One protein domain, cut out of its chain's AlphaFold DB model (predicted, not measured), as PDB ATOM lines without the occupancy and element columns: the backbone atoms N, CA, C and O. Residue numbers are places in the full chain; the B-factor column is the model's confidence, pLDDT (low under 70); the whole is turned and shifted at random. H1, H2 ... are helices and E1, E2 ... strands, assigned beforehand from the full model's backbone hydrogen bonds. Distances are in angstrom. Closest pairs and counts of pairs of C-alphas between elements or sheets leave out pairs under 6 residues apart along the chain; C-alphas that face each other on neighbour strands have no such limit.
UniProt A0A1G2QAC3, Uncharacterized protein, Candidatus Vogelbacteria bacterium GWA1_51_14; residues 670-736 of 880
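What this domain is: This is residues 670 to 736 of the 880 residues of an uncharacterized protein of Candidatus Vogelbacteria bacterium GWA1_51_14 (UniProt A0A1G2QAC3). A three-stranded antiparallel sheet, E1, E2 and E6, forms one long side of a flat, loose model, and a small hairpin, E4 and E5, forms the other. E3 and the short stretch 727 to 728, paired with it, join the two sides at one end, and residues 680 to 685, of which 680 to 683 belong to H1, stick out beyond the sheet at the other. The printed part has 67 residues, with one named helix and six named strands in the order E1, H1, E2, E3, E4, E5, E6; the class is mostly strand. The sheet's order is E1, E2, E6. The radius of gyration of the C-alphas is 13.9 A, and the spans are 42 by 23 by 12 A.

Where its parts are: In the sheet, E2, residues 689 to 697, is the longest strand, 26.6 A from first to last C-alpha. E1, residues 670 to 675, begins at C-alpha 670 (198.361, 179.771, 203.351) and measures 16.7 A. E6, residues 731 to 736, also measures 16.7 A and ends at C-alpha 736 (193.865, 197.085, 212.047). E4, residues 708 to 711, measures 10.5 A, and E5, residues 718 to 722, 11.8 A. E3, residues 701 to 704, measures 10.6 A. H1, residues 679 to 683, measures 6.4 A and begins at C-alpha 679 (204.286, 206.711, 205.422).

How they stand to each other: E2 is the inner strand of the sheet, and E1 and E6 are its edge strands. E1 and E2 are antiparallel at 161 degrees, with N 673 and O 693 2.8 A apart, within hydrogen-bond range. E2 and E6 are antiparallel at 166 degrees, with N 692 and O 734 2.8 A apart, within range. The closest C-alphas of E4 and E6, those of Ser 710 and Thr 736, are 4.9 A apart. E4 and E5 are a hairpin, antiparallel at 142 degrees, with N 710 and O 719 2.9 A apart, within range. E5 and E6 are near each other, with 5 pairs of C-alphas within 10 A. E3 pairs with no named strand, but its residues 702 to 703 pair antiparallel with residues 727 to 728. E3 and E4 meet only through their link. H1 is not on the sheet and is apart from E6; its O i to N i+4 pair is within hydrogen-bond range.

The domain as a whole: The two C-alphas farthest apart, those of Glu 684 and Asp 700, are 42.4 A apart. The printed part has no cut. No link is long; those from E4 to E5 and from E5 to E6 are short, the others tight. The mean pLDDT of the printed part is 87.5, and residues 713 to 715 are under 70.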
ATOM      1  N   LEU A 670     198.821 178.578 202.653       89.19
ATOM      2  CA  LEU A 670     198.361 179.771 203.351       89.19
ATOM      3  C   LEU A 670     199.105 181.016 202.867       89.19
ATOM      4  O   LEU A 670     200.324 181.159 203.030       89.19
ATOM      5  N   THR A 671     198.346 181.963 202.332       87.50
ATOM      6  CA  THR A 671     198.863 183.233 201.825       87.50
ATOM      7  C   THR A 671     198.319 184.382 202.656       87.50
ATOM      8  O   THR A 671     197.130 184.417 202.953       87.50
ATOM      9  N   PHE A 672     199.206 185.305 203.033       88.25
ATOM     10  CA  PHE A 672     198.860 186.584 203.646       88.25
ATOM     11  C   PHE A 672     199.155 187.690 202.646       88.25
ATOM     12  O   PHE A 672     200.151 187.614 201.927       88.25
ATOM     13  N   LYS A 673     198.322 188.719 202.655       85.94
ATOM     14  CA  LYS A 673     198.552 189.984 201.977       85.94
ATOM     15  C   LYS A 673     198.359 191.087 203.006       85.94
ATOM     16  O   LYS A 673     197.327 191.138 203.668       85.94
ATOM     17  N   LEU A 674     199.376 191.926 203.154       83.56
ATOM     18  CA  LEU A 674     199.304 193.136 203.955       83.56
ATOM     19  C   LEU A 674     199.230 194.324 203.008       83.56
ATOM     20  O   LEU A 674     200.071 194.455 202.120       83.56
ATOM     21  N   THR A 675     198.233 195.175 203.198       84.69
ATOM     22  CA  THR A 675     198.108 196.441 202.474       84.69
ATOM     23  C   THR A 675     197.843 197.564 203.458       84.69
ATOM     24  O   THR A 675     197.251 197.354 204.508       84.69
ATOM     25  N   GLY A 676     198.259 198.772 203.122       84.50
ATOM     26  CA  GLY A 676     198.013 199.971 203.911       84.50
ATOM     27  C   GLY A 676     198.520 201.186 203.141       84.50
ATOM     28  O   GLY A 676     199.164 201.006 202.102       84.50
ATOM     29  N   PRO A 677     198.244 202.411 203.616       82.50
ATOM     30  CA  PRO A 677     198.851 203.600 203.036       82.50
ATOM     31  C   PRO A 677     200.380 203.540 203.174       82.50
ATOM     32  O   PRO A 677     200.894 202.749 203.959       82.50
ATOM     33  N   THR A 678     201.129 204.357 202.448       86.94
ATOM     34  CA  THR A 678     202.566 204.566 202.717       86.94
ATOM     35  C   THR A 678     202.761 205.509 203.914       86.94
ATOM     36  O   THR A 678     201.789 206.053 204.440       86.94
ATOM     37  N   LEU A 679     203.999 205.691 204.397       85.69
ATOM     38  CA  LEU A 679     204.286 206.711 205.422       85.69
ATOM     39  C   LEU A 679     203.961 208.121 204.913       85.69
ATOM     40  O   LEU A 679     203.307 208.883 205.615       85.69
ATOM     41  N   GLU A 680     204.345 208.423 203.673       84.00
ATOM     42  CA  GLU A 680     204.039 209.690 202.997       84.00
ATOM     43  C   GLU A 680     202.532 209.964 202.971       84.00
ATOM     44  O   GLU A 680     202.082 210.999 203.449       84.00
ATOM     45  N   GLN A 681     201.731 208.975 202.567       81.19
ATOM     46  CA  GLN A 681     200.274 209.095 202.559       81.19
ATOM     47  C   GLN A 681     199.668 209.333 203.951       81.19
ATOM     48  O   GLN A 681     198.626 209.976 204.058       81.19
ATOM     49  N   ILE A 682     200.275 208.817 205.026       83.44
ATOM     50  CA  ILE A 682     199.824 209.125 206.394       83.44
ATOM     51  C   ILE A 682     200.141 210.570 206.751       83.44
ATOM     52  O   ILE A 682     199.293 211.244 207.330       83.44
ATOM     53  N   TYR A 683     201.338 211.052 206.412       82.25
ATOM     54  CA  TYR A 683     201.701 212.450 206.639       82.25
ATOM     55  C   TYR A 683     200.815 213.415 205.835       82.25
ATOM     56  O   TYR A 683     200.540 214.515 206.302       82.25
ATOM     57  N   GLU A 684     200.279 212.971 204.698       83.69
ATOM     58  CA  GLU A 684     199.235 213.665 203.926       83.69
ATOM     59  C   GLU A 684     197.822 213.571 204.546       83.69
ATOM     60  O   GLU A 684     196.857 214.089 203.984       83.69
ATOM     61  N   GLY A 685     197.670 212.910 205.696       78.38
ATOM     62  CA  GLY A 685     196.415 212.815 206.441       78.38
ATOM     63  C   GLY A 685     195.591 211.551 206.180       78.38
ATOM     64  O   GLY A 685     194.464 211.458 206.672       78.38
ATOM     65  N   ARG A 686     196.105 210.551 205.442       78.06
ATOM     66  CA  ARG A 686     195.402 209.260 205.344       78.06
ATOM     67  C   ARG A 686     195.419 208.523 206.690       78.06
ATOM     68  O   ARG A 686     196.437 208.540 207.383       78.06
ATOM     69  N   PRO A 687     194.341 207.796 207.043       82.44
ATOM     70  CA  PRO A 687     194.304 207.013 208.274       82.44
ATOM     71  C   PRO A 687     195.455 206.005 208.349       82.44
ATOM     72  O   PRO A 687     195.687 205.239 207.411       82.44
ATOM     73  N   ASN A 688     196.154 205.957 209.483       88.25
ATOM     74  CA  ASN A 688     197.220 204.988 209.721       88.25
ATOM     75  C   ASN A 688     196.633 203.597 210.030       88.25
ATOM     76  O   ASN A 688     196.528 203.179 211.181       88.25
ATOM     77  N   VAL A 689     196.222 202.881 208.984       89.44
ATOM     78  CA  VAL A 689     195.619 201.543 209.081       89.44
ATOM     79  C   VAL A 689     196.412 200.502 208.295       89.44
ATOM     80  O   VAL A 689     197.070 200.819 207.305       89.44
ATOM     81  N   GLY A 690     196.348 199.248 208.734       88.06
ATOM     82  CA  GLY A 690     196.850 198.081 208.015       88.06
ATOM     83  C   GLY A 690     195.728 197.075 207.773       88.06
ATOM     84  O   GLY A 690     195.076 196.636 208.716       88.06
ATOM     85  N   THR A 691     195.522 196.687 206.522       88.25
ATOM     86  CA  THR A 691     194.597 195.628 206.117       88.25
ATOM     87  C   THR A 691     195.352 194.315 205.969       88.25
ATOM     88  O   THR A 691     196.336 194.217 205.233       88.25
ATOM     89  N   ILE A 692     194.870 193.295 206.666       91.00
ATOM     90  CA  ILE A 692     195.423 191.948 206.702       91.00
ATOM     91  C   ILE A 692     194.437 191.033 206.004       91.00
ATOM     92  O   ILE A 692     193.374 190.743 206.545       91.00
ATOM     93  N   SER A 693     194.796 190.538 204.828       90.12
ATOM     94  CA  SER A 693     194.001 189.547 204.110       90.12
ATOM     95  C   SER A 693     194.703 188.199 204.117       90.12
ATOM     96  O   SER A 693     195.925 188.122 203.968       90.12
ATOM     97  N   TRP A 694     193.946 187.118 204.273       94.25
ATOM     98  CA  TRP A 694     194.472 185.759 204.211       94.25
ATOM     99  C   TRP A 694     193.618 184.863 203.322       94.25
ATOM    100  O   TRP A 694     192.415 185.063 203.165       94.25
ATOM    101  N   LYS A 695     194.262 183.846 202.749       92.00
ATOM    102  CA  LYS A 695     193.614 182.774 201.990       92.00
ATOM    103  C   LYS A 695     194.342 181.461 202.242       92.00
ATOM    104  O   LYS A 695     195.552 181.369 202.045       92.00
ATOM    105  N   ALA A 696     193.593 180.455 202.668       92.81
ATOM    106  CA  ALA A 696     194.050 179.119 202.992       92.81
ATOM    107  C   ALA A 696     193.396 178.112 202.038       92.81
ATOM    108  O   ALA A 696     192.213 177.797 202.152       92.81
ATOM    109  N   GLN A 697     194.161 177.607 201.077       90.19
ATOM    110  CA  GLN A 697     193.723 176.541 200.180       90.19
ATOM    111  C   GLN A 697     193.888 175.185 200.865       90.19
ATOM    112  O   GLN A 697     194.874 174.969 201.570       90.19
ATOM    113  N   ASN A 698     192.964 174.252 200.621       88.75
ATOM    114  CA  ASN A 698     192.969 172.899 201.201       88.75
ATOM    115  C   ASN A 698     192.913 172.868 202.743       88.75
ATOM    116  O   ASN A 698     193.315 171.876 203.343       88.75
ATOM    117  N   ALA A 699     192.461 173.951 203.383       93.19
ATOM    118  CA  ALA A 699     192.189 173.995 204.815       93.19
ATOM    119  C   ALA A 699     190.723 173.640 205.087       93.19
ATOM    120  O   ALA A 699     189.830 174.180 204.444       93.19
ATOM    121  N   ASP A 700     190.493 172.803 206.094       91.81
ATOM    122  CA  ASP A 700     189.164 172.530 206.649       91.81
ATOM    123  C   ASP A 700     188.822 173.529 207.767       91.81
ATOM    124  O   ASP A 700     187.661 173.839 208.025       91.81
ATOM    125  N   LYS A 701     189.848 174.024 208.470       95.44
ATOM    126  CA  LYS A 701     189.712 174.927 209.617       95.44
ATOM    127  C   LYS A 701     190.926 175.836 209.730       95.44
ATOM    128  O   LYS A 701     192.046 175.354 209.598       95.44
ATOM    129  N   CYS A 702     190.721 177.100 210.087       97.31
ATOM    130  CA  CYS A 702     191.795 177.988 210.522       97.31
ATOM    131  C   CYS A 702     191.524 178.539 211.927       97.31
ATOM    132  O   CYS A 702     190.375 178.676 212.343       97.31
ATOM    133  N   VAL A 703     192.584 178.826 212.683       97.38
ATOM    134  CA  VAL A 703     192.521 179.464 214.003       97.38
ATOM    135  C   VAL A 703     193.625 180.502 214.161       97.38
ATOM    136  O   VAL A 703     194.747 180.289 213.697       97.38
ATOM    137  N   ALA A 704     193.342 181.602 214.855       96.00
ATOM    138  CA  ALA A 704     194.380 182.542 215.275       96.00
ATOM    139  C   ALA A 704     195.318 181.858 216.287       96.00
ATOM    140  O   ALA A 704     194.860 181.196 217.216       96.00
ATOM    141  N   ARG A 705     196.638 181.979 216.125       94.88
ATOM    142  CA  ARG A 705     197.623 181.392 217.057       94.88
ATOM    143  C   ARG A 705     197.967 182.309 218.226       94.88
ATOM    144  O   ARG A 705     198.397 181.820 219.266       94.88
ATOM    145  N   ASN A 706     197.802 183.609 218.042       91.00
ATOM    146  CA  ASN A 706     198.006 184.643 219.042       91.00
ATOM    147  C   ASN A 706     196.812 185.604 219.040       91.00
ATOM    148  O   ASN A 706     195.929 185.509 218.187       91.00
ATOM    149  N   ASN A 707     196.790 186.517 220.005       89.12
ATOM    150  CA  ASN A 707     195.862 187.636 219.977       89.12
ATOM    151  C   ASN A 707     196.277 188.574 218.844       89.12
ATOM    152  O   ASN A 707     197.416 189.035 218.805       89.12
ATOM    153  N   TRP A 708     195.371 188.810 217.906       92.19
ATOM    154  CA  TRP A 708     195.543 189.797 216.851       92.19
ATOM    155  C   TRP A 708     195.137 191.141 217.423       92.19
ATOM    156  O   TRP A 708     193.996 191.302 217.855       92.19
ATOM    157  N   LEU A 709     196.086 192.065 217.467       91.31
ATOM    158  CA  LEU A 709     195.948 193.336 218.159       91.31
ATOM    159  C   LEU A 709     195.616 194.457 217.176       91.31
ATOM    160  O   LEU A 709     196.109 194.464 216.057       91.31
ATOM    161  N   SER A 710     194.804 195.413 217.603       90.81
ATOM    162  CA  SER A 710     194.559 196.674 216.901       90.81
ATOM    163  C   SER A 710     194.523 197.793 217.927       90.81
ATOM    164  O   SER A 710     194.086 197.565 219.058       90.81
ATOM    165  N   SER A 711     194.928 199.007 217.546       85.94
ATOM    166  CA  SER A 711     194.558 200.171 218.350       85.94
ATOM    167  C   SER A 711     193.032 200.248 218.434       85.94
ATOM    168  O   SER A 711     192.328 199.934 217.468       85.94
ATOM    169  N   SER A 712     192.538 200.602 219.613       77.12
ATOM    170  CA  SER A 712     191.133 200.889 219.869       77.12
ATOM    171  C   SER A 712     190.788 202.282 219.349       77.12
ATOM    172  O   SER A 712     191.662 203.131 219.169       77.12
ATOM    173  N   LEU A 713     189.490 202.516 219.166       68.06
ATOM    174  CA  LEU A 713     188.934 203.862 219.008       68.06
ATOM    175  C   LEU A 713     189.083 204.687 220.287       68.06
ATOM    176  O   LEU A 713     189.074 205.912 220.249       68.06
ATOM    177  N   ILE A 714     189.223 204.007 221.423       65.88
ATOM    178  CA  ILE A 714     189.522 204.638 222.698       65.88
ATOM    179  C   ILE A 714     191.026 204.928 222.728       65.88
ATOM    180  O   ILE A 714     191.818 203.992 222.569       65.88
ATOM    181  N   PRO A 715     191.438 206.186 222.961       69.56
ATOM    182  CA  PRO A 715     192.848 206.546 223.030       69.56
ATOM    183  C   PRO A 715     193.625 205.675 224.023       69.56
ATOM    184  O   PRO A 715     193.125 205.350 225.102       69.56
ATOM    185  N   ASN A 716     194.871 205.341 223.669       75.19
ATOM    186  CA  ASN A 716     195.801 204.581 224.509       75.19
ATOM    187  C   ASN A 716     195.263 203.204 224.918       75.19
ATOM    188  O   ASN A 716     195.424 202.762 226.056       75.19
ATOM    189  N   ARG A 717     194.610 202.496 224.000       76.94
ATOM    190  CA  ARG A 717     194.130 201.143 224.264       76.94
ATOM    191  C   ARG A 717     194.366 200.236 223.068       76.94
ATOM    192  O   ARG A 717     194.033 200.580 221.939       76.94
ATOM    193  N   VAL A 718     194.866 199.032 223.347       84.25
ATOM    194  CA  VAL A 718     194.944 197.947 222.367       84.25
ATOM    195  C   VAL A 718     193.817 196.959 222.627       84.25
ATOM    196  O   VAL A 718     193.565 196.539 223.759       84.25
ATOM    197  N   GLU A 719     193.157 196.537 221.559       83.69
ATOM    198  CA  GLU A 719     192.114 195.526 221.598       83.69
ATOM    199  C   GLU A 719     192.501 194.292 220.795       83.69
ATOM    200  O   GLU A 719     193.188 194.365 219.776       83.69
ATOM    201  N   SER A 720     192.051 193.132 221.276       85.38
ATOM    202  CA  SER A 720     192.197 191.880 220.545       85.38
ATOM    203  C   SER A 720     191.055 191.781 219.539       85.38
ATOM    204  O   SER A 720     189.948 191.394 219.897       85.38
ATOM    205  N   VAL A 721     191.325 192.105 218.278       90.25
ATOM    206  CA  VAL A 721     190.352 191.993 217.176       90.25
ATOM    207  C   VAL A 721     190.102 190.542 216.766       90.25
ATOM    208  O   VAL A 721     189.021 190.209 216.282       90.25
ATOM    209  N   LYS A 722     191.074 189.654 217.011       91.81
ATOM    210  CA  LYS A 722     190.867 188.200 217.079       91.81
ATOM    211  C   LYS A 722     191.605 187.636 218.284       91.81
ATOM    212  O   LYS A 722     192.749 188.014 218.518       91.81
ATOM    213  N   THR A 723     190.986 186.751 219.054       89.12
ATOM    214  CA  THR A 723     191.635 186.128 220.221       89.12
ATOM    215  C   THR A 723     192.379 184.860 219.822       89.12
ATOM    216  O   THR A 723     191.982 184.158 218.890       89.12
ATOM    217  N   ALA A 724     193.427 184.497 220.561       89.44
ATOM    218  CA  ALA A 724     194.122 183.232 220.353       89.44
ATOM    219  C   ALA A 724     193.141 182.043 220.400       89.44
ATOM    220  O   ALA A 724     192.248 181.970 221.243       89.44
ATOM    221  N   ASN A 725     193.324 181.092 219.486       92.44
ATOM    222  CA  ASN A 725     192.462 179.938 219.214       92.44
ATOM    223  C   ASN A 725     191.058 180.255 218.668       92.44
ATOM    224  O   ASN A 725     190.281 179.320 218.451       92.44
ATOM    225  N   GLN A 726     190.725 181.523 218.398       95.00
ATOM    226  CA  GLN A 726     189.482 181.865 217.709       95.00
ATOM    227  C   GLN A 726     189.476 181.233 216.319       95.00
ATOM    228  O   GLN A 726     190.477 181.286 215.604       95.00
ATOM    229  N   THR A 727     188.347 180.629 215.944       96.38
ATOM    230  CA  THR A 727     188.175 180.064 214.601       96.38
ATOM    231  C   THR A 727     188.082 181.199 213.589       96.38
ATOM    232  O   THR A 727     187.343 182.159 213.797       96.38
ATOM    233  N   LEU A 728     188.860 181.085 212.520       95.88
ATOM    234  CA  LEU A 728     188.891 182.009 211.398       95.88
ATOM    235  C   LEU A 728     188.374 181.292 210.155       95.88
ATOM    236  O   LEU A 728     188.563 180.081 210.002       95.88
ATOM    237  N   GLU A 729     187.760 182.052 209.258       95.00
ATOM    238  CA  GLU A 729     187.439 181.564 207.923       95.00
ATOM    239  C   GLU A 729     188.720 181.202 207.165       95.00
ATOM    240  O   GLU A 729     189.807 181.719 207.447       95.00
ATOM    241  N   THR A 730     188.610 180.292 206.200       92.12
ATOM    242  CA  THR A 730     189.753 179.887 205.371       92.12
ATOM    243  C   THR A 730     190.229 181.023 204.472       92.12
ATOM    244  O   THR A 730     191.394 181.049 204.095       92.12
ATOM    245  N   SER A 731     189.386 182.013 204.194       91.50
ATOM    246  CA  SER A 731     189.778 183.292 203.608       91.50
ATOM    247  C   SER A 731     189.090 184.433 204.331       91.50
ATOM    248  O   SER A 731     187.937 184.287 204.711       91.50
ATOM    249  N   GLY A 732     189.766 185.563 204.489       89.50
ATOM    250  CA  GLY A 732     189.179 186.735 205.126       89.50
ATOM    251  C   GLY A 732     190.070 187.960 205.016       89.50
ATOM    252  O   GLY A 732     191.199 187.886 204.524       89.50
ATOM    253  N   SER A 733     189.543 189.093 205.468       89.69
ATOM    254  CA  SER A 733     190.270 190.352 205.575       89.69
ATOM    255  C   SER A 733     189.940 191.032 206.900       89.69
ATOM    256  O   SER A 733     188.843 190.858 207.427       89.69
ATOM    257  N   LEU A 734     190.893 191.776 207.452       90.81
ATOM    258  CA  LEU A 734     190.740 192.514 208.699       90.81
ATOM    259  C   LEU A 734     191.509 193.830 208.632       90.81
ATOM    260  O   LEU A 734     192.694 193.834 208.311       90.81
ATOM    261  N   ILE A 735     190.849 194.930 208.979       87.94
ATOM    262  CA  ILE A 735     191.494 196.231 209.154       87.94
ATOM    263  C   ILE A 735     191.995 196.339 210.598       87.94
ATOM    264  O   ILE A 735     191.305 195.958 211.543       87.94
ATOM    265  N   THR A 736     193.212 196.844 210.758       89.50
ATOM    266  CA  THR A 736     193.865 197.085 212.047       89.50
ATOM    267  C   THR A 736     194.354 198.526 212.103       89.50
ATOM    268  O   THR A 736     194.906 199.039 211.130       89.50
TER     269      THR A 736